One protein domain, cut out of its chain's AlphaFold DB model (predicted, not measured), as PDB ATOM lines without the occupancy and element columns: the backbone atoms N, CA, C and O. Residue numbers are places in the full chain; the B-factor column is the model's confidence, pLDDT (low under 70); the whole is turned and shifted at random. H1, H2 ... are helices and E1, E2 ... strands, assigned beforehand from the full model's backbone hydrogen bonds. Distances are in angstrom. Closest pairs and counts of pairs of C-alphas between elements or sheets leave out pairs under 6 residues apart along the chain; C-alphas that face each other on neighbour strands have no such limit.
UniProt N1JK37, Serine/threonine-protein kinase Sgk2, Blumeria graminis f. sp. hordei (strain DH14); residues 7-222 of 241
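This is residues 7 to 222 of the 241 residues of the protein "Serine/threonine-protein kinase Sgk2" of Blumeria graminis f. sp. hordei (strain DH14) (UniProt N1JK37). Two small sheets, E4 E5 E9 E6 and E1 E2 E3, lie partly face to face with their strands crossed, and the short helix H1 packs on part of the other face of the four-stranded sheet, mostly at E6 and less at E9. The long helix H3 packs over a third small sheet, E10 E11 E12, while far from the core lies the hairpin E7 and E8, whose residues 120 to 125 stick out. The printed part has 216 residues, with order E1 E2 E3 E4 E5 H1 E6 H2 E7 E8 E9 E10 H3 E11 E12, three helices and twelve strands, and antiparallel sheets. The class is mixed, with 96 residues in named elements, under half. The whole is only just loose, close to compact, with a radius of gyration of the C-alphas of 20.5 A and spans of 69 by 44 by 38 A.

E1, residues 14 to 17, begins at C-alpha 14 (-33.033, 21.703, 57.685). E2 is residues 20 to 25, 16.5 A long, E3 34 to 38, E4 55 to 58 and E5 65 to 70, 16.7 A. H1 is residues 78 to 85, E6 93 to 102, 24.2 A, and H2 103 to 107. E7 is 118 to 121, E8 124 to 127, E9 146 to 153, 22.0 A, and E10 156 to 158. H3, residues 165 to 186, is 30.9 A long and begins at C-alpha 165 (-41.478, 1.173, 24.947). E11 is 198 to 201, and E12, 211 to 213, ends at C-alpha 213 (-42.192, 18.316, 32.409).

The twisted sheet runs E4 E5 E9 E6, with N 57 and O 66 at 2.8 A, N 67 and O 150 at 2.9 A, and N 98 and O 149 at 3.0 A, within hydrogen-bond range. E6 bends by 61 degrees at residue 96. E5, H1 and E6 form a split strand-helix-strand unit, E9 between its parallel strands, with a right-handed crossover. H1 is on this sheet, height 8.3 A, its closest C-alphas to E6 those of Leu 82 and Leu 94, 5.8 A apart; H2 only grazes the sheet. E1 E2 E3 is a meander, each strand the antiparallel neighbour of the one before, with N 15 and O 22 at 2.8 A and N 23 and O 36 at 2.9 A. It makes a sandwich, two sheets face to face, with the first sheet, strands at 71 degrees; the closest C-alphas of E2 and E6 are those of Ile 25 and Ala 98, 6.6 A apart. H3 on one face of E10 E11 E12 makes two layers, helix over sheet, at a height of 5.3 A; the closest C-alphas of H3 and E12 are those of Cys 171 and Gly 211, 3.8 A apart. In that sheet N 157 and O 200 are at 3.0 A, N 199 and O 212 at 2.9 A. With residues 182 to 186 alone H3 only just touches H1, about perpendicular at 90 degrees, with 3 pairs of C-alphas within 8 A, the closest those of Ala 85 and Leu 182, 6.5 A apart. In the hairpin E7 and E8, N 119 and O 126 are at 2.8 A. In H1, H2 and H3 every O i to N i+4 pair is within hydrogen-bond range.

The C-alphas farthest apart, of Glu 134 and Asn 206, are 70.2 A apart. The printed part has no cut. The links E3 to E4, E8 to E9 and H3 to E11 are long. Mean pLDDT of the printed part is 86.7; residues 29 to 30, 48 to 50, 119 and 128 to 140 are under 70.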
ATOM      1  N   GLU A   7     -27.576  34.277  62.772       76.31
ATOM      2  CA  GLU A   7     -26.463  35.238  62.864       76.31
ATOM      3  C   GLU A   7     -25.089  34.552  62.773       76.31
ATOM      4  O   GLU A   7     -24.121  35.153  62.302       76.31
ATOM      5  N   LEU A   8     -24.999  33.284  63.186       77.44
ATOM      6  CA  LEU A   8     -23.812  32.439  63.034       77.44
ATOM      7  C   LEU A   8     -23.686  31.819  61.630       77.44
ATOM      8  O   LEU A   8     -22.690  31.146  61.347       77.44
ATOM      9  N   GLY A   9     -24.660  32.045  60.745       71.06
ATOM     10  CA  GLY A   9     -24.689  31.497  59.389       71.06
ATOM     11  C   GLY A   9     -25.010  30.002  59.332       71.06
ATOM     12  O   GLY A   9     -24.658  29.341  58.352       71.06
ATOM     13  N   LEU A  10     -25.634  29.452  60.377       76.81
ATOM     14  CA  LEU A  10     -26.148  28.088  60.371       76.81
ATOM     15  C   LEU A  10     -27.457  28.031  59.583       76.81
ATOM     16  O   LEU A  10     -28.293  28.929  59.647       76.81
ATOM     17  N   ASP A  11     -27.625  26.946  58.834       80.62
ATOM     18  CA  ASP A  11     -28.851  26.684  58.094       80.62
ATOM     19  C   ASP A  11     -29.969  26.272  59.059       80.62
ATOM     20  O   ASP A  11     -29.904  25.216  59.691       80.62
ATOM     21  N   THR A  12     -30.995  27.111  59.157       81.75
ATOM     22  CA  THR A  12     -32.187  26.889  59.986       81.75
ATOM     23  C   THR A  12     -33.294  26.151  59.230       81.75
ATOM     24  O   THR A  12     -34.283  25.727  59.832       81.75
ATOM     25  N   THR A  13     -33.126  25.942  57.919       86.00
ATOM     26  CA  THR A  13     -34.140  25.317  57.064       86.00
ATOM     27  C   THR A  13     -34.246  23.822  57.323       86.00
ATOM     28  O   THR A  13     -35.350  23.279  57.375       86.00
ATOM     29  N   PHE A  14     -33.103  23.145  57.474       89.69
ATOM     30  CA  PHE A  14     -33.033  21.703  57.685       89.69
ATOM     31  C   PHE A  14     -32.903  21.361  59.165       89.69
ATOM     32  O   PHE A  14     -31.977  21.794  59.849       89.69
ATOM     33  N   ARG A  15     -33.758  20.459  59.641       90.62
ATOM     34  CA  ARG A  15     -33.655  19.878  60.981       90.62
ATOM     35  C   ARG A  15     -33.393  18.388  60.898       90.62
ATOM     36  O   ARG A  15     -34.030  17.676  60.125       90.62
ATOM     37  N   ARG A  16     -32.466  17.900  61.720       89.69
ATOM     38  CA  ARG A  16     -32.141  16.474  61.812       89.69
ATOM     39  C   ARG A  16     -32.481  15.950  63.197       89.69
ATOM     40  O   ARG A  16     -32.008  16.497  64.189       89.69
ATOM     41  N   LYS A  17     -33.270  14.883  63.253       88.56
ATOM     42  CA  LYS A  17     -33.629  14.177  64.487       88.56
ATOM     43  C   LYS A  17     -33.609  12.684  64.203       88.56
ATOM     44  O   LYS A  17     -34.205  12.276  63.222       88.56
ATOM     45  N   ASP A  18     -32.879  11.898  64.993       85.19
ATOM     46  CA  ASP A  18     -32.866  10.425  64.924       85.19
ATOM     47  C   ASP A  18     -32.691   9.827  63.503       85.19
ATOM     48  O   ASP A  18     -33.207   8.759  63.183       85.19
ATOM     49  N   SER A  19     -31.890  10.487  62.652       83.44
ATOM     50  CA  SER A  19     -31.654  10.170  61.221       83.44
ATOM     51  C   SER A  19     -32.785  10.533  60.248       83.44
ATOM     52  O   SER A  19     -32.642  10.318  59.044       83.44
ATOM     53  N   GLN A  20     -33.880  11.118  60.728       90.62
ATOM     54  CA  GLN A  20     -34.885  11.780  59.901       90.62
ATOM     55  C   GLN A  20     -34.446  13.209  59.577       90.62
ATOM     56  O   GLN A  20     -33.759  13.874  60.363       90.62
ATOM     57  N   ILE A  21     -34.851  13.670  58.396       93.62
ATOM     58  CA  ILE A  21     -34.612  15.029  57.922       93.62
ATOM     59  C   ILE A  21     -35.964  15.703  57.751       93.62
ATOM     60  O   ILE A  21     -36.840  15.172  57.073       93.62
ATOM     61  N   TYR A  22     -36.099  16.879  58.342       94.31
ATOM     62  CA  TYR A  22     -37.265  17.737  58.223       94.31
ATOM     63  C   TYR A  22     -36.847  19.060  57.612       94.31
ATOM     64  O   TYR A  22     -35.716  19.515  57.805       94.31
ATOM     65  N   ILE A  23     -37.777  19.680  56.907       94.12
ATOM     66  CA  ILE A  23     -37.657  21.061  56.466       94.12
ATOM     67  C   ILE A  23     -38.838  21.866  56.971       94.12
ATOM     68  O   ILE A  23     -39.935  21.333  57.144       94.12
ATOM     69  N   THR A  24     -38.602  23.152  57.177       90.38
ATOM     70  CA  THR A  24     -39.638  24.103  57.565       90.38
ATOM     71  C   THR A  24     -39.941  24.997  56.367       90.38
ATOM     72  O   THR A  24     -39.037  25.659  55.856       90.38
ATOM     73  N   ILE A  25     -41.187  25.004  55.890       89.38
ATOM     74  CA  ILE A  25     -41.658  25.958  54.884       89.38
ATOM     75  C   ILE A  25     -42.380  27.097  55.609       89.38
ATOM     76  O   ILE A  25     -43.416  26.842  56.230       89.38
ATOM     77  N   PRO A  26     -41.883  28.342  55.501       85.69
ATOM     78  CA  PRO A  26     -42.511  29.489  56.133       85.69
ATOM     79  C   PRO A  26     -43.993  29.648  55.775       85.69
ATOM     80  O   PRO A  26     -44.404  29.545  54.611       85.69
ATOM     81  N   GLY A  27     -44.797  29.932  56.797       72.75
ATOM     82  CA  GLY A  27     -46.225  30.212  56.694       72.75
ATOM     83  C   GLY A  27     -46.568  31.445  55.853       72.75
ATOM     84  O   GLY A  27     -47.547  31.444  55.105       72.75
ATOM     85  N   GLY A  28     -45.734  32.481  55.962       71.50
ATOM     86  CA  GLY A  28     -46.125  33.873  55.723       71.50
ATOM     87  C   GLY A  28     -46.535  34.552  57.037       71.50
ATOM     88  O   GLY A  28     -46.510  33.914  58.085       71.50
ATOM     89  N   GLU A  29     -46.907  35.836  56.996       65.88
ATOM     90  CA  GLU A  29     -47.165  36.642  58.211       65.88
ATOM     91  C   GLU A  29     -48.299  36.093  59.106       65.88
ATOM     92  O   GLU A  29     -48.233  36.248  60.322       65.88
ATOM     93  N   ASP A  30     -49.285  35.396  58.525       68.00
ATOM     94  CA  ASP A  30     -50.507  34.955  59.222       68.00
ATOM     95  C   ASP A  30     -50.686  33.428  59.312       68.00
ATOM     96  O   ASP A  30     -51.723  32.947  59.780       68.00
ATOM     97  N   ALA A  31     -49.717  32.635  58.849       74.06
ATOM     98  CA  ALA A  31     -49.833  31.178  58.848       74.06
ATOM     99  C   ALA A  31     -48.706  30.520  59.639       74.06
ATOM    100  O   ALA A  31     -47.592  31.024  59.727       74.06
ATOM    101  N   VAL A  32     -49.017  29.359  60.212       79.81
ATOM    102  CA  VAL A  32     -48.025  28.544  60.910       79.81
ATOM    103  C   VAL A  32     -47.066  27.955  59.883       79.81
ATOM    104  O   VAL A  32     -47.484  27.518  58.803       79.81
ATOM    105  N   ASP A  33     -45.789  27.939  60.241       84.69
ATOM    106  CA  ASP A  33     -44.766  27.232  59.489       84.69
ATOM    107  C   ASP A  33     -45.127  25.753  59.342       84.69
ATOM    108  O   ASP A  33     -45.572  25.091  60.283       84.69
ATOM    109  N   GLU A  34     -44.943  25.231  58.138       87.88
ATOM    110  CA  GLU A  34     -45.238  23.841  57.833       87.88
ATOM    111  C   GLU A  34     -43.962  23.015  57.904       87.88
ATOM    112  O   GLU A  34     -42.962  23.322  57.254       87.88
ATOM    113  N   GLU A  35     -44.005  21.936  58.675       92.12
ATOM    114  CA  GLU A  35     -42.910  20.986  58.758       92.12
ATOM    115  C   GLU A  35     -43.156  19.800  57.833       92.12
ATOM    116  O   GLU A  35     -44.188  19.134  57.918       92.12
ATOM    117  N   ILE A  36     -42.182  19.508  56.975       94.06
ATOM    118  CA  ILE A  36     -42.256  18.405  56.018       94.06
ATOM    119  C   ILE A  36     -41.088  17.453  56.250       94.06
ATOM    120  O   ILE A  36     -39.922  17.851  56.215       94.06
ATOM    121  N   GLU A  37     -41.403  16.174  56.454       96.00
ATOM    122  CA  GLU A  37     -40.405  15.106  56.523       96.00
ATOM    123  C   GLU A  37     -39.932  14.714  55.118       96.00
ATOM    124  O   GLU A  37     -40.732  14.532  54.192       96.00
ATOM    125  N   LEU A  38     -38.622  14.540  54.964       96.19
ATOM    126  CA  LEU A  38     -37.969  14.180  53.711       96.19
ATOM    127  C   LEU A  38     -37.402  12.761  53.756       96.19
ATOM    128  O   LEU A  38     -36.966  12.261  54.796       96.19
ATOM    129  N   ILE A  39     -37.316  12.130  52.586       94.62
ATOM    130  CA  ILE A  39     -36.435  10.975  52.399       94.62
ATOM    131  C   ILE A  39     -34.984  11.478  52.530       94.62
ATOM    132  O   ILE A  39     -34.617  12.393  51.797       94.62
ATOM    133  N   PRO A  40     -34.143  10.908  53.419       91.94
ATOM    134  CA  PRO A  40     -32.820  11.473  53.708       91.94
ATOM    135  C   PRO A  40     -31.855  11.562  52.518       91.94
ATOM    136  O   PRO A  40     -30.961  12.408  52.520       91.94
ATOM    137  N   GLU A  41     -32.035  10.703  51.512       91.50
ATOM    138  CA  GLU A  41     -31.226  10.698  50.294       91.50
ATOM    139  C   GLU A  41     -31.801  11.691  49.265       91.50
ATOM    140  O   GLU A  41     -32.951  11.518  48.834       91.50
ATOM    141  N   PRO A  42     -31.042  12.725  48.855       91.38
ATOM    142  CA  PRO A  42     -31.497  13.660  47.834       91.38
ATOM    143  C   PRO A  42     -31.643  12.972  46.470       91.38
ATOM    144  O   PRO A  42     -30.864  12.097  46.104       91.38
ATOM    145  N   ILE A  43     -32.612  13.429  45.675       90.12
ATOM    146  CA  ILE A  43     -32.741  13.063  44.253       90.12
ATOM    147  C   ILE A  43     -31.543  13.608  43.472       90.12
ATOM    148  O   ILE A  43     -31.011  12.955  42.580       90.12
ATOM    149  N   TYR A  44     -31.152  14.840  43.796       86.50
ATOM    150  CA  TYR A  44     -30.066  15.547  43.140       86.50
ATOM    151  C   TYR A  44     -29.389  16.480  44.137       86.50
ATOM    152  O   TYR A  44     -30.062  17.196  44.881       86.50
ATOM    153  N   ARG A  45     -28.058  16.496  44.121       84.88
ATOM    154  CA  ARG A  45     -27.218  17.391  44.917       84.88
ATOM    155  C   ARG A  45     -26.070  17.891  44.033       84.88
ATOM    156  O   ARG A  45     -25.484  17.089  43.310       84.88
ATOM    157  N   PRO A  46     -25.711  19.183  44.094       77.06
ATOM    158  CA  PRO A  46     -24.608  19.709  43.306       77.06
ATOM    159  C   PRO A  46     -23.276  19.198  43.876       77.06
ATOM    160  O   PRO A  46     -23.051  19.246  45.085       77.06
ATOM    161  N   GLU A  47     -22.366  18.758  43.007       74.00
ATOM    162  CA  GLU A  47     -21.015  18.331  43.412       74.00
ATOM    163  C   GLU A  47     -20.076  19.517  43.688       74.00
ATOM    164  O   GLU A  47     -19.032  19.364  44.321       74.00
ATOM    165  N   THR A  48     -20.438  20.719  43.221       69.69
ATOM    166  CA  THR A  48     -19.609  21.923  43.345       69.69
ATOM    167  C   THR A  48     -20.400  23.136  43.830       69.69
ATOM    168  O   THR A  48     -21.577  23.326  43.513       69.69
ATOM    169  N   ILE A  49     -19.709  24.005  44.574       66.56
ATOM    170  CA  ILE A  49     -20.273  25.202  45.222       66.56
ATOM    171  C   ILE A  49     -20.440  26.374  44.228       66.56
ATOM    172  O   ILE A  49     -21.088  27.369  44.528       66.56
ATOM    173  N   VAL A  50     -19.897  26.268  43.009       63.62
ATOM    174  CA  VAL A  50     -19.916  27.352  42.002       63.62
ATOM    175  C   VAL A  50     -21.194  27.403  41.145       63.62
ATOM    176  O   VAL A  50     -21.304  28.247  40.256       63.62
ATOM    177  N   SER A  51     -22.154  26.506  41.385       70.00
ATOM    178  CA  SER A  51     -23.408  26.393  40.622       70.00
ATOM    179  C   SER A  51     -24.572  27.176  41.266       70.00
ATOM    180  O   SER A  51     -24.395  27.851  42.277       70.00
ATOM    181  N   ARG A  52     -25.794  27.071  40.711       74.06
ATOM    182  CA  ARG A  52     -27.042  27.535  41.373       74.06
ATOM    183  C   ARG A  52     -27.406  26.731  42.633       74.06
ATOM    184  O   ARG A  52     -28.386  27.038  43.299       74.06
ATOM    185  N   ALA A  53     -26.601  25.719  42.951       79.69
ATOM    186  CA  ALA A  53     -26.758  24.814  44.073       79.69
ATOM    187  C   ALA A  53     -28.139  24.135  44.139       79.69
ATOM    188  O   ALA A  53     -28.694  23.971  45.222       79.69
ATOM    189  N   ASN A  54     -28.678  23.741  42.977       86.25
ATOM    190  CA  ASN A  54     -29.957  23.040  42.894       86.25
ATOM    191  C   ASN A  54     -29.904  21.772  43.755       86.25
ATOM    192  O   ASN A  54     -29.072  20.906  43.502       86.25
ATOM    193  N   LEU A  55     -30.785  21.653  44.741       91.25
ATOM    194  CA  LEU A  55     -30.868  20.513  45.652       91.25
ATOM    195  C   LEU A  55     -32.308  20.016  45.657       91.25
ATOM    196  O   LEU A  55     -33.221  20.797  45.918       91.25
ATOM    197  N   CYS A  56     -32.512  18.737  45.356       93.62
ATOM    198  CA  CYS A  56     -33.846  18.163  45.234       93.62
ATOM    199  C   CYS A  56     -34.029  16.990  46.193       93.62
ATOM    200  O   CYS A  56     -33.201  16.081  46.231       93.62
ATOM    201  N   TYR A  57     -35.144  16.981  46.913       95.25
ATOM    202  CA  TYR A  57     -35.553  15.924  47.832       95.25
ATOM    203  C   TYR A  57     -36.942  15.406  47.484       95.25
ATOM    204  O   TYR A  57     -37.726  16.086  46.824       95.25
ATOM    205  N   ARG A  58     -37.256  14.208  47.972       95.56
ATOM    206  CA  ARG A  58     -38.626  13.691  48.007       95.56
ATOM    207  C   ARG A  58     -39.185  13.836  49.405       95.56
ATOM    208  O   ARG A  58     -38.460  13.621  50.380       95.56
ATOM    209  N   THR A  59     -40.465  14.155  49.492       96.25
ATOM    210  CA  THR A  59     -41.200  14.078  50.752       96.25
ATOM    211  C   THR A  59     -41.357  12.625  51.184       96.25
ATOM    212  O   THR A  59     -41.288  11.700  50.373       96.25
ATOM    213  N   LYS A  60     -41.524  12.399  52.488       95.38
ATOM    214  CA  LYS A  60     -41.603  11.054  53.067       95.38
ATOM    215  C   LYS A  60     -42.804  10.245  52.569       95.38
ATOM    216  O   LYS A  60     -42.696   9.028  52.437       95.38
ATOM    217  N   ASP A  61     -43.912  10.922  52.280       94.12
ATOM    218  CA  ASP A  61     -45.110  10.353  51.647       94.12
ATOM    219  C   ASP A  61     -44.915  10.039  50.147       94.12
ATOM    220  O   ASP A  61     -45.756   9.384  49.533       94.12
ATOM    221  N   ASP A  62     -43.780  10.452  49.567       92.75
ATOM    222  CA  ASP A  62     -43.408  10.289  48.160       92.75
ATOM    223  C   ASP A  62     -44.400  10.971  47.194       92.75
ATOM    224  O   ASP A  62     -44.437  10.621  46.015       92.75
ATOM    225  N   GLU A  63     -45.213  11.924  47.666       94.31
ATOM    226  CA  GLU A  63     -46.201  12.659  46.857       94.31
ATOM    227  C   GLU A  63     -45.610  13.911  46.197       94.31
ATOM    228  O   GLU A  63     -46.033  14.301  45.103       94.31
ATOM    229  N   HIS A  64     -44.590  14.509  46.818       96.19
ATOM    230  CA  HIS A  64     -44.022  15.784  46.397       96.19
ATOM    231  C   HIS A  64     -42.502  15.731  46.224       96.19
ATOM    232  O   HIS A  64     -41.782  14.950  46.856       96.19
ATOM    233  N   MET A  65     -42.012  16.610  45.356       95.94
ATOM    234  CA  MET A  65     -40.599  16.936  45.228       95.94
ATOM    235  C   MET A  65     -40.353  18.303  45.855       95.94
ATOM    236  O   MET A  65     -41.087  19.255  45.600       95.94
ATOM    237  N   VAL A  66     -39.294  18.421  46.643       95.88
ATOM    238  CA  VAL A  66     -38.823  19.695  47.181       95.88
ATOM    239  C   VAL A  66     -37.585  20.105  46.407       95.88
ATOM    240  O   VAL A  66     -36.619  19.346  46.378       95.88
ATOM    241  N   LYS A  67     -37.590  21.294  45.803       94.94
ATOM    242  CA  LYS A  67     -36.438  21.871  45.100       94.94
ATOM    243  C   LYS A  67     -35.966  23.132  45.813       94.94
ATOM    244  O   LYS A  67     -36.743  24.060  46.013       94.94
ATOM    245  N   PHE A  68     -34.681  23.183  46.127       93.00
ATOM    246  CA  PHE A  68     -33.973  24.378  46.578       93.00
ATOM    247  C   PHE A  68     -33.102  24.892  45.440       93.00
ATOM    248  O   PHE A  68     -32.454  24.094  44.759       93.00
ATOM    249  N   SER A  69     -33.069  26.202  45.219       90.81
ATOM    250  CA  SER A  69     -32.268  26.797  44.145       90.81
ATOM    251  C   SER A  69     -31.921  28.247  44.453       90.81
ATOM    252  O   SER A  69     -32.770  29.012  44.914       90.81
ATOM    253  N   TRP A  70     -30.680  28.648  44.172       88.75
ATOM    254  CA  TRP A  70     -30.335  30.064  44.105       88.75
ATOM    255  C   TRP A  70     -30.767  30.639  42.761       88.75
ATOM    256  O   TRP A  70     -30.273  30.246  41.698       88.75
ATOM    257  N   GLY A  71     -31.627  31.652  42.825       82.94
ATOM    258  CA  GLY A  71     -32.106  32.379  41.660       82.94
ATOM    259  C   GLY A  71     -30.965  32.911  40.789       82.94
ATOM    260  O   GLY A  71     -29.879  33.279  41.251       82.94
ATOM    261  N   SER A  72     -31.221  32.992  39.487       76.19
ATOM    262  CA  SER A  72     -30.224  33.437  38.513       76.19
ATOM    263  C   SER A  72     -29.930  34.949  38.583       76.19
ATOM    264  O   SER A  72     -29.009  35.412  37.899       76.19
ATOM    265  N   GLY A  73     -30.700  35.698  39.384       73.25
ATOM    266  CA  GLY A  73     -30.729  37.163  39.428       73.25
ATOM    267  C   GLY A  73     -31.475  37.800  38.248       73.25
ATOM    268  O   GLY A  73     -31.326  38.995  38.031       73.25
ATOM    269  N   ALA A  74     -32.192  36.998  37.450       74.56
ATOM    270  CA  ALA A  74     -33.123  37.503  36.440       74.56
ATOM    271  C   ALA A  74     -34.358  38.132  37.102       74.56
ATOM    272  O   ALA A  74     -34.629  37.861  38.273       74.56
ATOM    273  N   GLU A  75     -35.084  38.955  36.344       75.19
ATOM    274  CA  GLU A  75     -36.311  39.600  36.815       75.19
ATOM    275  C   GLU A  75     -37.404  38.566  37.101       75.19
ATOM    276  O   GLU A  75     -37.969  38.567  38.193       75.19
ATOM    277  N   ARG A  76     -37.628  37.625  36.173       85.69
ATOM    278  CA  ARG A  76     -38.453  36.437  36.423       85.69
ATOM    279  C   ARG A  76     -37.622  35.264  36.921       85.69
ATOM    280  O   ARG A  76     -36.598  34.894  36.341       85.69
ATOM    281  N   SER A  77     -38.089  34.658  38.002       89.38
ATOM    282  CA  SER A  77     -37.524  33.447  38.583       89.38
ATOM    283  C   SER A  77     -38.220  32.189  38.057       89.38
ATOM    284  O   SER A  77     -39.310  32.244  37.490       89.38
ATOM    285  N   GLU A  78     -37.616  31.024  38.302       91.94
ATOM    286  CA  GLU A  78     -38.274  29.737  38.054       91.94
ATOM    287  C   GLU A  78     -39.625  29.636  38.783       91.94
ATOM    288  O   GLU A  78     -40.593  29.145  38.208       91.94
ATOM    289  N   ILE A  79     -39.710  30.139  40.020       93.62
ATOM    290  CA  ILE A  79     -40.952  30.155  40.806       93.62
ATOM    291  C   ILE A  79     -42.058  30.914  40.067       93.62
ATOM    292  O   ILE A  79     -43.205  30.471  40.056       93.62
ATOM    293  N   ASP A  80     -41.731  32.020  39.400       94.12
ATOM    294  CA  ASP A  80     -42.715  32.801  38.647       94.12
ATOM    295  C   ASP A  80     -43.243  32.018  37.442       94.12
ATOM    296  O   ASP A  80     -44.453  31.975  37.214       94.12
ATOM    297  N   TYR A  81     -42.368  31.313  36.722       95.62
ATOM    298  CA  TYR A  81     -42.789  30.422  35.638       95.62
ATOM    299  C   TYR A  81     -43.607  29.230  36.145       95.62
ATOM    300  O   TYR A  81     -44.601  28.862  35.521       95.62
ATOM    301  N   LEU A  82     -43.260  28.668  37.301       96.75
ATOM    302  CA  LEU A  82     -44.023  27.598  37.944       96.75
ATOM    303  C   LEU A  82     -45.424  28.062  38.381       96.75
ATOM    304  O   LEU A  82     -46.392  27.313  38.239       96.75
ATOM    305  N   ARG A  83     -45.570  29.307  38.853       96.81
ATOM    306  CA  ARG A  83     -46.882  29.915  39.145       96.81
ATOM    307  C   ARG A  83     -47.724  30.067  37.881       96.81
ATOM    308  O   ARG A  83     -48.909  29.741  37.910       96.81
ATOM    309  N   LEU A  84     -47.119  30.506  36.775       96.31
ATOM    310  CA  LEU A  84     -47.796  30.601  35.475       96.31
ATOM    311  C   LEU A  84     -48.196  29.229  34.926       96.31
ATOM    312  O   LEU A  84     -49.264  29.104  34.341       96.31
ATOM    313  N   ALA A  85     -47.371  28.201  35.134       97.19
ATOM    314  CA  ALA A  85     -47.609  26.843  34.650       97.19
ATOM    315  C   ALA A  85     -48.648  26.057  35.468       97.19
ATOM    316  O   ALA A  85     -49.094  25.004  35.023       97.19
ATOM    317  N   LYS A  86     -49.087  26.567  36.628       96.81
ATOM    318  CA  LYS A  86     -50.033  25.889  37.532       96.81
ATOM    319  C   LYS A  86     -51.308  25.320  36.870       96.81
ATOM    320  O   LYS A  86     -51.723  24.240  37.283       96.81
ATOM    321  N   PRO A  87     -51.957  25.970  35.878       96.44
ATOM    322  CA  PRO A  87     -53.139  25.409  35.218       96.44
ATOM    323  C   PRO A  87     -52.813  24.425  34.076       96.44
ATOM    324  O   PRO A  87     -53.734  23.877  33.469       96.44
ATOM    325  N   VAL A  88     -51.538  24.210  33.740       97.06
ATOM    326  CA  VAL A  88     -51.114  23.464  32.549       97.06
ATOM    327  C   VAL A  88     -50.930  21.982  32.870       97.06
ATOM    328  O   VAL A  88     -50.020  21.590  33.597       97.06
ATOM    329  N   LYS A  89     -51.757  21.118  32.266       95.50
ATOM    330  CA  LYS A  89     -51.568  19.663  32.369       95.50
ATOM    331  C   LYS A  89     -50.269  19.237  31.671       95.50
ATOM    332  O   LYS A  89     -49.965  19.711  30.582       95.50
ATOM    333  N   GLY A  90     -49.545  18.287  32.266       95.31
ATOM    334  CA  GLY A  90     -48.295  17.752  31.711       95.31
ATOM    335  C   GLY A  90     -47.059  18.584  32.062       95.31
ATOM    336  O   GLY A  90     -45.968  18.282  31.582       95.31
ATOM    337  N   VAL A  91     -47.215  19.603  32.912       97.62
ATOM    338  CA  VAL A  91     -46.130  20.360  33.545       97.62
ATOM    339  C   VAL A  91     -46.291  20.255  35.059       97.62
ATOM    340  O   VAL A  91     -47.408  20.184  35.575       97.62
ATOM    341  N   VAL A  92     -45.174  20.185  35.777       97.31
ATOM    342  CA  VAL A  92     -45.169  20.092  37.235       97.31
ATOM    343  C   VAL A  92     -45.857  21.304  37.856       97.31
ATOM    344  O   VAL A  92     -45.696  22.443  37.417       97.31
ATOM    345  N   THR A  93     -46.643  21.049  38.890       97.62
ATOM    346  CA  THR A  93     -47.461  22.046  39.570       97.62
ATOM    347  C   THR A  93     -46.762  22.531  40.830       97.62
ATOM    348  O   THR A  93     -46.331  21.733  41.666       97.62
ATOM    349  N   LEU A  94     -46.701  23.852  41.002       97.25
ATOM    350  CA  LEU A  94     -46.271  24.466  42.253       97.25
ATOM    351  C   LEU A  94     -47.364  24.355  43.316       97.25
ATOM    352  O   LEU A  94     -48.439  24.959  43.191       97.25
ATOM    353  N   VAL A  95     -47.066  23.602  44.370       95.62
ATOM    354  CA  VAL A  95     -47.927  23.479  45.551       95.62
ATOM    355  C   VAL A  95     -47.687  24.659  46.478       95.62
ATOM    356  O   VAL A  95     -48.632  25.365  46.827       95.62
ATOM    357  N   ARG A  96     -46.419  24.902  46.819       93.69
ATOM    358  CA  ARG A  96     -45.993  25.963  47.734       93.69
ATOM    359  C   ARG A  96     -44.590  26.437  47.380       93.69
ATOM    360  O   ARG A  96     -43.800  25.668  46.835       93.69
ATOM    361  N   ASP A  97     -44.275  27.680  47.708       93.44
ATOM    362  CA  ASP A  97     -42.928  28.225  47.588       93.44
ATOM    363  C   ASP A  97     -42.578  29.112  48.784       93.44
ATOM    364  O   ASP A  97     -43.467  29.576  49.498       93.44
ATOM    365  N   ALA A  98     -41.282  29.315  49.007       92.44
ATOM    366  CA  ALA A  98     -40.775  30.259  49.993       92.44
ATOM    367  C   ALA A  98     -39.431  30.845  49.552       92.44
ATOM    368  O   ALA A  98     -38.624  30.176  48.901       92.44
ATOM    369  N   VAL A  99     -39.168  32.088  49.957       91.56
ATOM    370  CA  VAL A  99     -37.828  32.683  49.921       91.56
ATOM    371  C   VAL A  99     -37.189  32.449  51.284       91.56
ATOM    372  O   VAL A  99     -37.709  32.918  52.290       91.56
ATOM    373  N   LEU A 100     -36.077  31.718  51.311       89.44
ATOM    374  CA  LEU A 100     -35.382  31.359  52.548       89.44
ATOM    375  C   LEU A 100     -34.320  32.396  52.913       89.44
ATOM    376  O   LEU A 100     -34.225  32.829  54.053       89.44
ATOM    377  N   HIS A 101     -33.533  32.830  51.925       88.12
ATOM    378  CA  HIS A 101     -32.454  33.792  52.135       88.12
ATOM    379  C   HIS A 101     -32.309  34.741  50.949       88.12
ATOM    380  O   HIS A 101     -32.457  34.342  49.793       88.12
ATOM    381  N   GLU A 102     -31.914  35.982  51.228       88.88
ATOM    382  CA  GLU A 102     -31.593  36.980  50.208       88.88
ATOM    383  C   GLU A 102     -30.172  37.504  50.396       88.88
ATOM    384  O   GLU A 102     -29.823  38.019  51.457       88.88
ATOM    385  N   VAL A 103     -29.346  37.422  49.348       86.31
ATOM    386  CA  VAL A 103     -27.954  37.908  49.402       86.31
ATOM    387  C   VAL A 103     -27.891  39.386  49.797       86.31
ATOM    388  O   VAL A 103     -26.931  39.803  50.435       86.31
ATOM    389  N   GLU A 104     -28.895  40.179  49.425       87.12
ATOM    390  CA  GLU A 104     -28.970  41.593  49.791       87.12
ATOM    391  C   GLU A 104     -29.130  41.781  51.304       87.12
ATOM    392  O   GLU A 104     -28.326  42.491  51.901       87.12
ATOM    393  N   THR A 105     -30.073  41.073  51.934       87.06
ATOM    394  CA  THR A 105     -30.279  41.103  53.391       87.06
ATOM    395  C   THR A 105     -29.030  40.658  54.143       87.06
ATOM    396  O   THR A 105     -28.573  41.351  55.045       87.06
ATOM    397  N   HIS A 106     -28.408  39.557  53.710       82.94
ATOM    398  CA  HIS A 106     -27.174  39.026  54.311       82.94
ATOM    399  C   HIS A 106     -25.974  39.980  54.210       82.94
ATOM    400  O   HIS A 106     -24.982  39.814  54.916       82.94
ATOM    401  N   ARG A 107     -26.021  40.961  53.304       82.75
ATOM    402  CA  ARG A 107     -24.939  41.934  53.086       82.75
ATOM    403  C   ARG A 107     -25.317  43.353  53.488       82.75
ATOM    404  O   ARG A 107     -24.501  44.258  53.305       82.75
ATOM    405  N   ALA A 108     -26.520  43.556  54.017       84.62
ATOM    406  CA  ALA A 108     -26.976  44.856  54.473       84.62
ATOM    407  C   ALA A 108     -26.043  45.380  55.579       84.62
ATOM    408  O   ALA A 108     -25.667  44.653  56.494       84.62
ATOM    409  N   GLY A 109     -25.632  46.644  55.469       83.56
ATOM    410  CA  GLY A 109     -24.728  47.279  56.435       83.56
ATOM    411  C   GLY A 109     -23.240  46.939  56.279       83.56
ATOM    412  O   GLY A 109     -22.423  47.536  56.977       83.56
ATOM    413  N   LEU A 110     -22.855  46.046  55.358       82.81
ATOM    414  CA  LEU A 110     -21.445  45.833  55.019       82.81
ATOM    415  C   LEU A 110     -20.944  46.940  54.082       82.81
ATOM    416  O   LEU A 110     -21.561  47.227  53.055       82.81
ATOM    417  N   ASP A 111     -19.792  47.524  54.410       80.88
ATOM    418  CA  ASP A 111     -19.140  48.517  53.560       80.88
ATOM    419  C   ASP A 111     -18.261  47.842  52.493       80.88
ATOM    420  O   ASP A 111     -17.276  47.164  52.796       80.88
ATOM    421  N   PHE A 112     -18.621  48.044  51.225       76.12
ATOM    422  CA  PHE A 112     -17.857  47.571  50.067       76.12
ATOM    423  C   PHE A 112     -17.066  48.683  49.371       76.12
ATOM    424  O   PHE A 112     -16.512  48.440  48.300       76.12
ATOM    425  N   SER A 113     -16.963  49.875  49.964       75.50
ATOM    426  CA  SER A 113     -16.237  51.022  49.401       75.50
ATOM    427  C   SER A 113     -14.787  50.691  49.027       75.50
ATOM    428  O   SER A 113     -14.283  51.148  48.003       75.50
ATOM    429  N   MET A 114     -14.134  49.832  49.815       74.94
ATOM    430  CA  MET A 114     -12.758  49.369  49.597       74.94
ATOM    431  C   MET A 114     -12.667  47.967  48.973       74.94
ATOM    432  O   MET A 114     -11.575  47.399  48.876       74.94
ATOM    433  N   ALA A 115     -13.788  47.363  48.578       73.62
ATOM    434  CA  ALA A 115     -13.795  45.993  48.086       73.62
ATOM    435  C   ALA A 115     -13.164  45.877  46.689       73.62
ATOM    436  O   ALA A 115     -13.434  46.664  45.780       73.62
ATOM    437  N   CYS A 116     -12.373  44.821  46.486       71.62
ATOM    438  CA  CYS A 116     -11.828  44.447  45.182       71.62
ATOM    439  C   CYS A 116     -12.602  43.250  44.618       71.62
ATOM    440  O   CYS A 116     -12.777  42.238  45.299       71.62
ATOM    441  N   LYS A 117     -13.026  43.321  43.351       71.69
ATOM    442  CA  LYS A 117     -13.617  42.170  42.662       71.69
ATOM    443  C   LYS A 117     -12.518  41.191  42.284       71.69
ATOM    444  O   LYS A 117     -11.553  41.549  41.612       71.69
ATOM    445  N   VAL A 118     -12.690  39.940  42.679       71.25
ATOM    446  CA  VAL A 118     -11.831  38.850  42.234       71.25
ATOM    447  C   VAL A 118     -12.403  38.289  40.935       71.25
ATOM    448  O   VAL A 118     -13.576  37.935  40.858       71.25
ATOM    449  N   LEU A 119     -11.579  38.247  39.895       69.38
ATOM    450  CA  LEU A 119     -11.928  37.794  38.554       69.38
ATOM    451  C   LEU A 119     -11.036  36.611  38.188       69.38
ATOM    452  O   LEU A 119      -9.845  36.615  38.488       69.38
ATOM    453  N   ILE A 120     -11.584  35.629  37.482       72.00
ATOM    454  CA  ILE A 120     -10.782  34.574  36.863       72.00
ATOM    455  C   ILE A 120     -10.621  34.939  35.389       72.00
ATOM    456  O   ILE A 120     -11.599  34.987  34.647       72.00
ATOM    457  N   LYS A 121      -9.391  35.235  34.966       72.38
ATOM    458  CA  LYS A 121      -9.039  35.474  33.559       72.38
ATOM    459  C   LYS A 121      -7.970  34.472  33.152       72.38
ATOM    460  O   LYS A 121      -6.948  34.368  33.824       72.38
ATOM    461  N   ASN A 122      -8.193  33.733  32.066       76.06
ATOM    462  CA  ASN A 122      -7.256  32.723  31.554       76.06
ATOM    463  C   ASN A 122      -6.803  31.715  32.637       76.06
ATOM    464  O   ASN A 122      -5.606  31.489  32.807       76.06
ATOM    465  N   ASN A 123      -7.744  31.168  33.421       74.19
ATOM    466  CA  ASN A 123      -7.474  30.290  34.576       74.19
ATOM    467  C   ASN A 123      -6.535  30.880  35.650       74.19
ATOM    468  O   ASN A 123      -5.979  30.144  36.464       74.19
ATOM    469  N   LYS A 124      -6.367  32.206  35.696       74.00
ATOM    470  CA  LYS A 124      -5.629  32.906  36.750       74.00
ATOM    471  C   LYS A 124      -6.554  33.820  37.536       74.00
ATOM    472  O   LYS A 124      -7.376  34.539  36.969       74.00
ATOM    473  N   TRP A 125      -6.378  33.795  38.850       74.75
ATOM    474  CA  TRP A 125      -7.036  34.706  39.773       74.75
ATOM    475  C   TRP A 125      -6.419  36.100  39.623       74.75
ATOM    476  O   TRP A 125      -5.207  36.277  39.745       74.75
ATOM    477  N   CYS A 126      -7.245  37.092  39.316       73.12
ATOM    478  CA  CYS A 126      -6.854  38.485  39.147       73.12
ATOM    479  C   CYS A 126      -7.775  39.365  39.989       73.12
ATOM    480  O   CYS A 126      -8.995  39.298  39.861       73.12
ATOM    481  N   LEU A 127      -7.204  40.230  40.816       70.69
ATOM    482  CA  LEU A 127      -7.969  41.284  41.475       70.69
ATOM    483  C   LEU A 127      -8.233  42.412  40.472       70.69
ATOM    484  O   LEU A 127      -7.341  42.803  39.714       70.69
ATOM    485  N   SER A 128      -9.450  42.951  40.462       66.62
ATOM    486  CA  SER A 128      -9.709  44.240  39.830       66.62
ATOM    487  C   SER A 128      -8.784  45.270  40.470       66.62
ATOM    488  O   SER A 128      -8.666  45.291  41.696       66.62
ATOM    489  N   LYS A 129      -8.159  46.141  39.671       60.25
ATOM    490  CA  LYS A 129      -7.523  47.338  40.233       60.25
ATOM    491  C   LYS A 129      -8.612  48.072  41.012       60.25
ATOM    492  O   LYS A 129      -9.640  48.377  40.413       60.25
ATOM    493  N   GLY A 130      -8.436  48.227  42.328       50.72
ATOM    494  CA  GLY A 130      -9.396  48.914  43.189       50.72
ATOM    495  C   GLY A 130      -9.666  50.277  42.577       50.72
ATOM    496  O   GLY A 130      -8.758  51.101  42.481       50.72
ATOM    497  N   VAL A 131     -10.862  50.454  42.026       48.41
ATOM    498  CA  VAL A 131     -11.177  51.692  41.338       48.41
ATOM    499  C   VAL A 131     -11.550  52.683  42.425       48.41
ATOM    500  O   VAL A 131     -12.583  52.523  43.067       48.41
ATOM    501  N   GLN A 132     -10.708  53.694  42.644       49.69
ATOM    502  CA  GLN A 132     -11.195  54.966  43.168       49.69
ATOM    503  C   GLN A 132     -12.135  55.513  42.094       49.69
ATOM    504  O   GLN A 132     -11.702  56.136  41.131       49.69
ATOM    505  N   ASN A 133     -13.398  55.104  42.150       48.56
ATOM    506  CA  ASN A 133     -14.360  55.400  41.107       48.56
ATOM    507  C   ASN A 133     -14.993  56.755  41.413       48.56
ATOM    508  O   ASN A 133     -15.798  56.874  42.329       48.56
ATOM    509  N   GLU A 134     -14.677  57.755  40.589       51.28
ATOM    510  CA  GLU A 134     -15.403  59.028  40.453       51.28
ATOM    511  C   GLU A 134     -16.793  58.837  39.792       51.28
ATOM    512  O   GLU A 134     -17.322  59.726  39.130       51.28
ATOM    513  N   THR A 135     -17.397  57.652  39.925       49.62
ATOM    514  CA  THR A 135     -18.751  57.343  39.450       49.62
ATOM    515  C   THR A 135     -19.715  57.408  40.628       49.62
ATOM    516  O   THR A 135     -19.494  56.783  41.660       49.62
ATOM    517  N   SER A 136     -20.807  58.160  40.473       53.28
ATOM    518  CA  SER A 136     -21.804  58.453  41.517       53.28
ATOM    519  C   SER A 136     -22.607  57.240  42.013       53.28
ATOM    520  O   SER A 136     -23.344  57.359  42.989       53.28
ATOM    521  N   THR A 137     -22.452  56.069  41.390       50.78
ATOM    522  CA  THR A 137     -23.054  54.803  41.827       50.78
ATOM    523  C   THR A 137     -21.980  53.717  41.948       50.78
ATOM    524  O   THR A 137     -21.358  53.381  40.932       50.78
ATOM    525  N   PRO A 138     -21.758  53.137  43.143       52.91
ATOM    526  CA  PRO A 138     -20.847  52.013  43.314       52.91
ATOM    527  C   PRO A 138     -21.282  50.838  42.423       52.91
ATOM    528  O   PRO A 138     -22.479  50.566  42.324       52.91
ATOM    529  N   PRO A 139     -20.354  50.120  41.769       57.59
ATOM    530  CA  PRO A 139     -20.716  48.946  40.986       57.59
ATOM    531  C   PRO A 139     -21.296  47.855  41.894       57.59
ATOM    532  O   PRO A 139     -20.743  47.599  42.959       57.59
ATOM    533  N   ASP A 140     -22.328  47.131  41.447       65.94
ATOM    534  CA  ASP A 140     -22.854  45.978  42.190       65.94
ATOM    535  C   ASP A 140     -21.732  44.952  42.435       65.94
ATOM    536  O   ASP A 140     -21.206  44.328  41.503       65.94
ATOM    537  N   TYR A 141     -21.298  44.805  43.691       71.12
ATOM    538  CA  TYR A 141     -20.193  43.914  44.079       71.12
ATOM    539  C   TYR A 141     -20.599  42.442  44.129       71.12
ATOM    540  O   TYR A 141     -19.743  41.557  44.133       71.12
ATOM    541  N   PHE A 142     -21.897  42.174  44.133       75.38
ATOM    542  CA  PHE A 142     -22.477  40.847  44.199       75.38
ATOM    543  C   PHE A 142     -23.727  40.794  43.327       75.38
ATOM    544  O   PHE A 142     -24.342  41.813  43.025       75.38
ATOM    545  N   ARG A 143     -24.116  39.585  42.916       77.06
ATOM    546  CA  ARG A 143     -25.415  39.395  42.270       77.06
ATOM    547  C   ARG A 143     -26.477  39.265  43.349       77.06
ATOM    548  O   ARG A 143     -26.330  38.427  44.239       77.06
ATOM    549  N   LYS A 144     -27.545  40.048  43.229       83.62
ATOM    550  CA  LYS A 144     -28.739  39.909  44.061       83.62
ATOM    551  C   LYS A 144     -29.407  38.583  43.711       83.62
ATOM    552  O   LYS A 144     -29.923  38.407  42.610       83.62
ATOM    553  N   ARG A 145     -29.295  37.610  44.610       85.81
ATOM    554  CA  ARG A 145     -29.887  36.279  44.462       85.81
ATOM    555  C   ARG A 145     -30.728  35.967  45.683       85.81
ATOM    556  O   ARG A 145     -30.396  36.396  46.788       85.81
ATOM    557  N   LYS A 146     -31.771  35.182  45.456       89.31
ATOM    558  CA  LYS A 146     -32.635  34.632  46.494       89.31
ATOM    559  C   LYS A 146     -32.490  33.116  46.488       89.31
ATOM    560  O   LYS A 146     -32.456  32.531  45.404       89.31
ATOM    561  N   LEU A 147     -32.353  32.505  47.658       90.50
ATOM    562  CA  LEU A 147     -32.506  31.066  47.824       90.50
ATOM    563  C   LEU A 147     -33.995  30.795  47.963       90.50
ATOM    564  O   LEU A 147     -34.626  31.290  48.897       90.50
ATOM    565  N   THR A 148     -34.542  30.028  47.034       92.56
ATOM    566  CA  THR A 148     -35.960  29.677  47.026       92.56
ATOM    567  C   THR A 148     -36.147  28.197  47.284       92.56
ATOM    568  O   THR A 148     -35.342  27.380  46.829       92.56
ATOM    569  N   LEU A 149     -37.248  27.869  47.947       94.12
ATOM    570  CA  LEU A 149     -37.798  26.530  48.084       94.12
ATOM    571  C   LEU A 149     -39.060  26.428  47.227       94.12
ATOM    572  O   LEU A 149     -39.909  27.314  47.287       94.12
ATOM    573  N   ALA A 150     -39.201  25.339  46.477       95.19
ATOM    574  CA  ALA A 150     -40.424  24.961  45.775       95.19
ATOM    575  C   ALA A 150     -40.871  23.561  46.204       95.19
ATOM    576  O   ALA A 150     -40.113  22.599  46.062       95.19
ATOM    577  N   LEU A 151     -42.109  23.442  46.680       96.25
ATOM    578  CA  LEU A 151     -42.810  22.176  46.856       96.25
ATOM    579  C   LEU A 151     -43.625  21.899  45.590       96.25
ATOM    580  O   LEU A 151     -44.512  22.672  45.218       96.25
ATOM    581  N   LEU A 152     -43.299  20.805  44.915       97.25
ATOM    582  CA  LEU A 152     -43.743  20.487  43.566       97.25
ATOM    583  C   LEU A 152     -44.520  19.172  43.546       97.25
ATOM    584  O   LEU A 152     -44.132  18.205  44.204       97.25
ATOM    585  N   SER A 153     -45.594  19.133  42.763       96.50
ATOM    586  CA  SER A 153     -46.425  17.947  42.549       96.50
ATOM    587  C   SER A 153     -46.649  17.708  41.053       96.50
ATOM    588  O   SER A 153     -46.824  18.673  40.305       96.50
ATOM    589  N   PRO A 154     -46.686  16.455  40.585       95.81
ATOM    590  CA  PRO A 154     -46.424  15.233  41.343       95.81
ATOM    591  C   PRO A 154     -44.922  14.967  41.506       95.81
ATOM    592  O   PRO A 154     -44.101  15.409  40.701       95.81
ATOM    593  N   ASN A 155     -44.563  14.176  42.516       94.25
ATOM    594  CA  ASN A 155     -43.306  13.436  42.497       94.25
ATOM    595  C   ASN A 155     -43.359  12.301  41.456       94.25
ATOM    596  O   ASN A 155     -44.423  11.768  41.122       94.25
ATOM    597  N   GLY A 156     -42.198  11.910  40.941       93.81
ATOM    598  CA  GLY A 156     -42.107  10.901  39.898       93.81
ATOM    599  C   GLY A 156     -40.713  10.318  39.753       93.81
ATOM    600  O   GLY A 156     -39.768  10.671  40.454       93.81
ATOM    601  N   ARG A 157     -40.599   9.386  38.814       94.25
ATOM    602  CA  ARG A 157     -39.346   8.702  38.480       94.25
ATOM    603  C   ARG A 157     -38.802   9.203  37.140       94.25
ATOM    604  O   ARG A 157     -39.599   9.589  36.287       94.25
ATOM    605  N   PRO A 158     -37.482   9.175  36.913       94.44
ATOM    606  CA  PRO A 158     -36.881   9.700  35.686       94.44
ATOM    607  C   PRO A 158     -37.316   8.907  34.448       94.44
ATOM    608  O   PRO A 158     -37.567   7.699  34.549       94.44
ATOM    609  N   LEU A 159     -37.354   9.556  33.279       95.00
ATOM    610  CA  LEU A 159     -37.730   8.943  31.995       95.00
ATOM    611  C   LEU A 159     -36.977   7.629  31.714       95.00
ATOM    612  O   LEU A 159     -37.569   6.646  31.260       95.00
ATOM    613  N   GLN A 160     -35.691   7.587  32.059       93.88
ATOM    614  CA  GLN A 160     -34.782   6.445  31.908       93.88
ATOM    615  C   GLN A 160     -35.281   5.183  32.620       93.88
ATOM    616  O   GLN A 160     -34.986   4.071  32.195       93.88
ATOM    617  N   SER A 161     -36.073   5.338  33.682       95.50
ATOM    618  CA  SER A 161     -36.623   4.212  34.441       95.50
ATOM    619  C   SER A 161     -37.834   3.551  33.770       95.50
ATOM    620  O   SER A 161     -38.449   2.663  34.366       95.50
ATOM    621  N   SER A 162     -38.248   4.010  32.580       95.31
ATOM    622  CA  SER A 162     -39.385   3.449  31.837       95.31
ATOM    623  C   SER A 162     -39.309   1.920  31.731       95.31
ATOM    624  O   SER A 162     -38.251   1.332  31.515       95.31
ATOM    625  N   ARG A 163     -40.451   1.260  31.916       94.62
ATOM    626  CA  ARG A 163     -40.568  -0.203  32.012       94.62
ATOM    627  C   ARG A 163     -40.959  -0.850  30.687       94.62
ATOM    628  O   ARG A 163     -40.932  -2.069  30.560       94.62
ATOM    629  N   SER A 164     -41.373  -0.049  29.707       95.38
ATOM    630  CA  SER A 164     -41.737  -0.514  28.371       95.38
ATOM    631  C   SER A 164     -41.612   0.603  27.338       95.38
ATOM    632  O   SER A 164     -41.735   1.783  27.667       95.38
ATOM    633  N   LEU A 165     -41.474   0.224  26.064       96.38
ATOM    634  CA  LEU A 165     -41.478   1.173  24.947       96.38
ATOM    635  C   LEU A 165     -42.768   2.008  24.902       96.38
ATOM    636  O   LEU A 165     -42.726   3.203  24.628       96.38
ATOM    637  N   ARG A 166     -43.918   1.390  25.202       95.00
ATOM    638  CA  ARG A 166     -45.209   2.089  25.247       95.00
ATOM    639  C   ARG A 166     -45.202   3.197  26.292       95.00
ATOM    640  O   ARG A 166     -45.679   4.292  26.015       95.00
ATOM    641  N   GLU A 167     -44.694   2.900  27.480       95.81
ATOM    642  CA  GLU A 167     -44.634   3.858  28.579       95.81
ATOM    643  C   GLU A 167     -43.670   5.006  28.262       95.81
ATOM    644  O   GLU A 167     -44.036   6.168  28.417       95.81
ATOM    645  N   PHE A 168     -42.490   4.689  27.723       96.38
ATOM    646  CA  PHE A 168     -41.519   5.679  27.260       96.38
ATOM    647  C   PHE A 168     -42.119   6.637  26.218       96.38
ATOM    648  O   PHE A 168     -42.085   7.854  26.396       96.38
ATOM    649  N   LEU A 169     -42.736   6.096  25.160       96.88
ATOM    650  CA  LEU A 169     -43.353   6.901  24.100       96.88
ATOM    651  C   LEU A 169     -44.551   7.715  24.607       96.88
ATOM    652  O   LEU A 169     -44.725   8.857  24.187       96.88
ATOM    653  N   SER A 170     -45.356   7.155  25.515       95.94
ATOM    654  CA  SER A 170     -46.485   7.879  26.118       95.94
ATOM    655  C   SER A 170     -45.992   9.053  26.962       95.94
ATOM    656  O   SER A 170     -46.516  10.150  26.842       95.94
ATOM    657  N   CYS A 171     -44.931   8.853  27.744       95.81
ATOM    658  CA  CYS A 171     -44.337   9.895  28.572       95.81
ATOM    659  C   CYS A 171     -43.762  11.061  27.739       95.81
ATOM    660  O   CYS A 171     -43.997  12.233  28.043       95.81
ATOM    661  N   ILE A 172     -43.059  10.760  26.641       96.19
ATOM    662  CA  ILE A 172     -42.575  11.789  25.702       96.19
ATOM    663  C   ILE A 172     -43.747  12.530  25.050       96.19
ATOM    664  O   ILE A 172     -43.705  13.752  24.895       96.19
ATOM    665  N   LEU A 173     -44.808  11.813  24.675       97.00
ATOM    666  CA  LEU A 173     -45.996  12.432  24.098       97.00
ATOM    667  C   LEU A 173     -46.668  13.380  25.099       97.00
ATOM    668  O   LEU A 173     -46.917  14.535  24.760       97.00
ATOM    669  N   ASP A 174     -46.918  12.918  26.323       97.75
ATOM    670  CA  ASP A 174     -47.580  13.694  27.375       97.75
ATOM    671  C   ASP A 174     -46.776  14.959  27.728       97.75
ATOM    672  O   ASP A 174     -47.339  16.052  27.778       97.75
ATOM    673  N   SER A 175     -45.450  14.846  27.872       96.19
ATOM    674  CA  SER A 175     -44.565  16.000  28.109       96.19
ATOM    675  C   SER A 175     -44.551  16.980  26.932       96.19
ATOM    676  O   SER A 175     -44.619  18.191  27.133       96.19
ATOM    677  N   THR A 176     -44.558  16.492  25.687       96.62
ATOM    678  CA  THR A 176     -44.639  17.353  24.493       96.62
ATOM    679  C   THR A 176     -45.976  18.100  24.424       96.62
ATOM    680  O   THR A 176     -46.017  19.279  24.063       96.62
ATOM    681  N   LEU A 177     -47.081  17.443  24.791       98.06
ATOM    682  CA  LEU A 177     -48.395  18.081  24.901       98.06
ATOM    683  C   LEU A 177     -48.430  19.111  26.038       98.06
ATOM    684  O   LEU A 177     -48.993  20.194  25.852       98.06
ATOM    685  N   GLY A 178     -47.779  18.819  27.166       97.75
ATOM    686  CA  GLY A 178     -47.582  19.766  28.264       97.75
ATOM    687  C   GLY A 178     -46.822  21.010  27.813       97.75
ATOM    688  O   GLY A 178     -47.312  22.121  27.992       97.75
ATOM    689  N   HIS A 179     -45.698  20.843  27.110       97.56
ATOM    690  CA  HIS A 179     -44.944  21.956  26.522       97.56
ATOM    691  C   HIS A 179     -45.788  22.784  25.547       97.56
ATOM    692  O   HIS A 179     -45.768  24.013  25.572       97.56
ATOM    693  N   ARG A 180     -46.550  22.118  24.670       97.50
ATOM    694  CA  ARG A 180     -47.432  22.796  23.713       97.50
ATOM    695  C   ARG A 180     -48.483  23.649  24.425       97.50
ATOM    696  O   ARG A 180     -48.761  24.755  23.969       97.50
ATOM    697  N   SER A 181     -49.067  23.135  25.501       97.88
ATOM    698  CA  SER A 181     -50.074  23.844  26.300       97.88
ATOM    699  C   SER A 181     -49.433  25.008  27.064       97.88
ATOM    700  O   SER A 181     -49.946  26.121  27.036       97.88
ATOM    701  N   LEU A 182     -48.234  24.802  27.619       97.12
ATOM    702  CA  LEU A 182     -47.427  25.848  28.251       97.12
ATOM    703  C   LEU A 182     -47.178  27.032  27.293       97.12
ATOM    704  O   LEU A 182     -47.396  28.195  27.641       97.12
ATOM    705  N   TYR A 183     -46.812  26.736  26.047       96.44
ATOM    706  CA  TYR A 183     -46.588  27.752  25.021       96.44
ATOM    707  C   TYR A 183     -47.886  28.450  24.587       96.44
ATOM    708  O   TYR A 183     -47.942  29.677  24.494       96.44
ATOM    709  N   ASN A 184     -48.940  27.686  24.297       95.94
ATOM    710  CA  ASN A 184     -50.163  28.242  23.719       95.94
ATOM    711  C   ASN A 184     -51.012  28.998  24.740       95.94
ATOM    712  O   ASN A 184     -51.503  30.082  24.413       95.94
ATOM    713  N   ASP A 185     -51.153  28.455  25.947       95.75
ATOM    714  CA  ASP A 185     -52.172  28.887  26.902       95.75
ATOM    715  C   ASP A 185     -51.621  29.934  27.871       95.75
ATOM    716  O   ASP A 185     -52.309  30.903  28.183       95.75
ATOM    717  N   VAL A 186     -50.361  29.783  28.296       95.81
ATOM    718  CA  VAL A 186     -49.728  30.687  29.276       95.81
ATOM    719  C   VAL A 186     -48.541  31.470  28.716       95.81
ATOM    720  O   VAL A 186     -47.928  32.247  29.441       95.81
ATOM    721  N   LYS A 187     -48.250  31.325  27.416       95.25
ATOM    722  CA  LYS A 187     -47.194  32.066  26.701       95.25
ATOM    723  C   LYS A 187     -45.813  31.901  27.330       95.25
ATOM    724  O   LYS A 187     -45.035  32.851  27.386       95.25
ATOM    725  N   VAL A 188     -45.496  30.679  27.753       95.31
ATOM    726  CA  VAL A 188     -44.179  30.322  28.286       95.31
ATOM    727  C   VAL A 188     -43.531  29.273  27.388       95.31
ATOM    728  O   VAL A 188     -44.111  28.225  27.106       95.31
ATOM    729  N   LEU A 189     -42.310  29.547  26.941       95.44
ATOM    730  CA  LEU A 189     -41.450  28.560  26.296       95.44
ATOM    731  C   LEU A 189     -40.551  27.937  27.366       95.44
ATOM    732  O   LEU A 189     -39.899  28.673  28.096       95.44
ATOM    733  N   HIS A 190     -40.483  26.605  27.445       94.88
ATOM    734  CA  HIS A 190     -39.707  25.934  28.500       94.88
ATOM    735  C   HIS A 190     -38.192  26.135  28.358       94.88
ATOM    736  O   HIS A 190     -37.487  26.248  29.357       94.88
ATOM    737  N   GLY A 191     -37.685  26.119  27.121       92.19
ATOM    738  CA  GLY A 191     -36.277  26.388  26.801       92.19
ATOM    739  C   GLY A 191     -35.277  25.256  27.081       92.19
ATOM    740  O   GLY A 191     -34.137  25.358  26.641       92.19
ATOM    741  N   ASP A 192     -35.681  24.173  27.754       92.38
ATOM    742  CA  ASP A 192     -34.785  23.068  28.149       92.38
ATOM    743  C   ASP A 192     -35.517  21.713  28.202       92.38
ATOM    744  O   ASP A 192     -35.545  21.013  29.214       92.38
ATOM    745  N   VAL A 193     -36.182  21.344  27.104       93.25
ATOM    746  CA  VAL A 193     -36.861  20.044  27.009       93.25
ATOM    747  C   VAL A 193     -35.821  18.953  26.756       93.25
ATOM    748  O   VAL A 193     -35.251  18.858  25.668       93.25
ATOM    749  N   SER A 194     -35.588  18.111  27.759       93.00
ATOM    750  CA  SER A 194     -34.621  17.012  27.711       93.00
ATOM    751  C   SER A 194     -35.126  15.797  28.492       93.00
ATOM    752  O   SER A 194     -36.048  15.906  29.299       93.00
ATOM    753  N   ALA A 195     -34.509  14.628  28.287       91.44
ATOM    754  CA  ALA A 195     -34.872  13.410  29.020       91.44
ATOM    755  C   ALA A 195     -34.746  13.567  30.550       91.44
ATOM    756  O   ALA A 195     -35.540  12.988  31.283       91.44
ATOM    757  N   GLY A 196     -33.789  14.380  31.018       90.69
ATOM    758  CA  GLY A 196     -33.586  14.658  32.444       90.69
ATOM    759  C   GLY A 196     -34.655  15.564  33.062       90.69
ATOM    760  O   GLY A 196     -34.818  15.555  34.277       90.69
ATOM    761  N   ASN A 197     -35.413  16.287  32.232       94.94
ATOM    762  CA  ASN A 197     -36.473  17.203  32.657       94.94
ATOM    763  C   ASN A 197     -37.878  16.616  32.426       94.94
ATOM    764  O   ASN A 197     -38.871  17.342  32.415       94.94
ATOM    765  N   ILE A 198     -37.971  15.295  32.240       96.56
ATOM    766  CA  ILE A 198     -39.231  14.564  32.105       96.56
ATOM    767  C   ILE A 198     -39.299  13.486  33.187       96.56
ATOM    768  O   ILE A 198     -38.436  12.606  33.271       96.56
ATOM    769  N   ILE A 199     -40.371  13.511  33.978       96.69
ATOM    770  CA  ILE A 199     -40.675  12.481  34.974       96.69
ATOM    771  C   ILE A 199     -41.901  11.664  34.564       96.69
ATOM    772  O   ILE A 199     -42.822  12.174  33.923       96.69
ATOM    773  N   LEU A 200     -41.922  10.393  34.965       97.25
ATOM    774  CA  LEU A 200     -43.112   9.550  34.943       97.25
ATOM    775  C   LEU A 200     -43.817   9.628  36.292       97.25
ATOM    776  O   LEU A 200     -43.202   9.364  37.333       97.25
ATOM    777  N   THR A 201     -45.111   9.920  36.265       95.94
ATOM    778  CA  THR A 201     -45.951   9.927  37.464       95.94
ATOM    779  C   THR A 201     -46.161   8.521  38.025       95.94
ATOM    780  O   THR A 201     -45.969   7.504  37.337       95.94
ATOM    781  N   LYS A 202     -46.584   8.444  39.292       93.62
ATOM    782  CA  LYS A 202     -47.099   7.190  39.858       93.62
ATOM    783  C   LYS A 202     -48.258   6.675  38.981       93.62
ATOM    784  O   LYS A 202     -49.056   7.488  38.512       93.62
ATOM    785  N   PRO A 203     -48.348   5.355  38.732       93.00
ATOM    786  CA  PRO A 203     -49.424   4.799  37.924       93.00
ATOM    787  C   PRO A 203     -50.799   5.137  38.501       93.00
ATOM    788  O   PRO A 203     -51.007   5.041  39.711       93.00
ATOM    789  N   ASP A 204     -51.740   5.497  37.633       92.00
ATOM    790  CA  ASP A 204     -53.135   5.698  38.013       92.00
ATOM    791  C   ASP A 204     -53.827   4.370  38.389       92.00
ATOM    792  O   ASP A 204     -53.241   3.284  38.358       92.00
ATOM    793  N   LYS A 205     -55.129   4.433  38.694       93.31
ATOM    794  CA  LYS A 205     -55.959   3.248  38.985       93.31
ATOM    795  C   LYS A 205     -55.989   2.198  37.861       93.31
ATOM    796  O   LYS A 205     -56.368   1.058  38.116       93.31
ATOM    797  N   ASN A 206     -55.623   2.572  36.636       92.06
ATOM    798  CA  ASN A 206     -55.546   1.689  35.473       92.06
ATOM    799  C   ASN A 206     -54.104   1.222  35.196       92.06
ATOM    800  O   ASN A 206     -53.862   0.543  34.198       92.06
ATOM    801  N   GLY A 207     -53.142   1.597  36.041       90.12
ATOM    802  CA  GLY A 207     -51.727   1.292  35.870       90.12
ATOM    803  C   GLY A 207     -51.012   2.165  34.835       90.12
ATOM    804  O   GLY A 207     -49.896   1.826  34.439       90.12
ATOM    805  N   LYS A 208     -51.611   3.273  34.379       91.75
ATOM    806  CA  LYS A 208     -50.995   4.195  33.419       91.75
ATOM    807  C   LYS A 208     -50.208   5.282  34.154       91.75
ATOM    808  O   LYS A 208     -50.778   6.037  34.935       91.75
ATOM    809  N   SER A 209     -48.916   5.388  33.855       95.12
ATOM    810  CA  SER A 209     -48.105   6.568  34.182       95.12
ATOM    811  C   SER A 209     -48.234   7.626  33.085       95.12
ATOM    812  O   SER A 209     -48.309   7.287  31.901       95.12
ATOM    813  N   GLU A 210     -48.236   8.897  33.476       95.81
ATOM    814  CA  GLU A 210     -48.211  10.047  32.567       95.81
ATOM    815  C   GLU A 210     -46.822  10.698  32.576       95.81
ATOM    816  O   GLU A 210     -46.084  10.611  33.562       95.81
ATOM    817  N   GLY A 211     -46.465  11.348  31.470       97.12
ATOM    818  CA  GLY A 211     -45.269  12.187  31.398       97.12
ATOM    819  C   GLY A 211     -45.521  13.603  31.893       97.12
ATOM    820  O   GLY A 211     -46.538  14.212  31.569       97.12
ATOM    821  N   THR A 212     -44.594  14.142  32.680       97.56
ATOM    822  CA  THR A 212     -44.663  15.510  33.214       97.56
ATOM    823  C   THR A 212     -43.326  16.217  33.033       97.56
ATOM    824  O   THR A 212     -42.282  15.662  33.380       97.56
ATOM    825  N   LEU A 213     -43.359  17.437  32.493       97.25
ATOM    826  CA  LEU A 213     -42.192  18.316  32.409       97.25
ATOM    827  C   LEU A 213     -41.899  18.983  33.748       97.25
ATOM    828  O   LEU A 213     -42.811  19.460  34.425       97.25
ATOM    829  N   ILE A 214     -40.621  19.055  34.090       96.06
ATOM    830  CA  ILE A 214     -40.093  19.739  35.272       96.06
ATOM    831  C   ILE A 214     -39.041  20.772  34.848       96.06
ATOM    832  O   ILE A 214     -38.588  20.751  33.713       96.06
ATOM    833  N   ASP A 215     -38.590  21.604  35.791       93.00
ATOM    834  CA  ASP A 215     -37.425  22.491  35.631       93.00
ATOM    835  C   ASP A 215     -37.636  23.661  34.646       93.00
ATOM    836  O   ASP A 215     -37.101  23.703  33.541       93.00
ATOM    837  N   LEU A 216     -38.375  24.684  35.094       93.50
ATOM    838  CA  LEU A 216     -38.662  25.907  34.320       93.50
ATOM    839  C   LEU A 216     -37.580  26.991  34.480       93.50
ATOM    840  O   LEU A 216     -37.778  28.165  34.180       93.50
ATOM    841  N   ASP A 217     -36.400  26.591  34.941       88.44
ATOM    842  CA  ASP A 217     -35.242  27.445  35.204       88.44
ATOM    843  C   ASP A 217     -34.698  28.184  33.964       88.44
ATOM    844  O   ASP A 217     -33.941  29.147  34.115       88.44
ATOM    845  N   MET A 218     -35.003  27.669  32.768       88.44
ATOM    846  CA  MET A 218     -34.575  28.183  31.457       88.44
ATOM    847  C   MET A 218     -35.751  28.722  30.634       88.44
ATOM    848  O   MET A 218     -35.621  28.940  29.429       88.44
ATOM    849  N   SER A 219     -36.910  28.889  31.272       92.00
ATOM    850  CA  SER A 219     -38.111  29.348  30.592       92.00
ATOM    851  C   SER A 219     -38.053  30.833  30.259       92.00
ATOM    852  O   SER A 219     -37.416  31.611  30.963       92.00
ATOM    853  N   THR A 220     -38.749  31.207  29.188       92.00
ATOM    854  CA  THR A 220     -38.885  32.593  28.725       92.00
ATOM    855  C   THR A 220     -40.339  32.907  28.368       92.00
ATOM    856  O   THR A 220     -41.114  32.019  27.985       92.00
ATOM    857  N   SER A 221     -40.723  34.176  28.504       91.25
ATOM    858  CA  SER A 221     -42.033  34.690  28.093       91.25
ATOM    859  C   SER A 221     -42.077  34.880  26.578       91.25
ATOM    860  O   SER A 221     -41.217  35.531  25.996       91.25
ATOM    861  N   VAL A 222     -43.118  34.367  25.927       88.94
ATOM    862  CA  VAL A 222     -43.343  34.531  24.476       88.94
ATOM    863  C   VAL A 222     -44.601  35.345  24.161       88.94
ATOM    864  O   VAL A 222     -45.095  35.338  23.036       88.94
TER     865      VAL A 222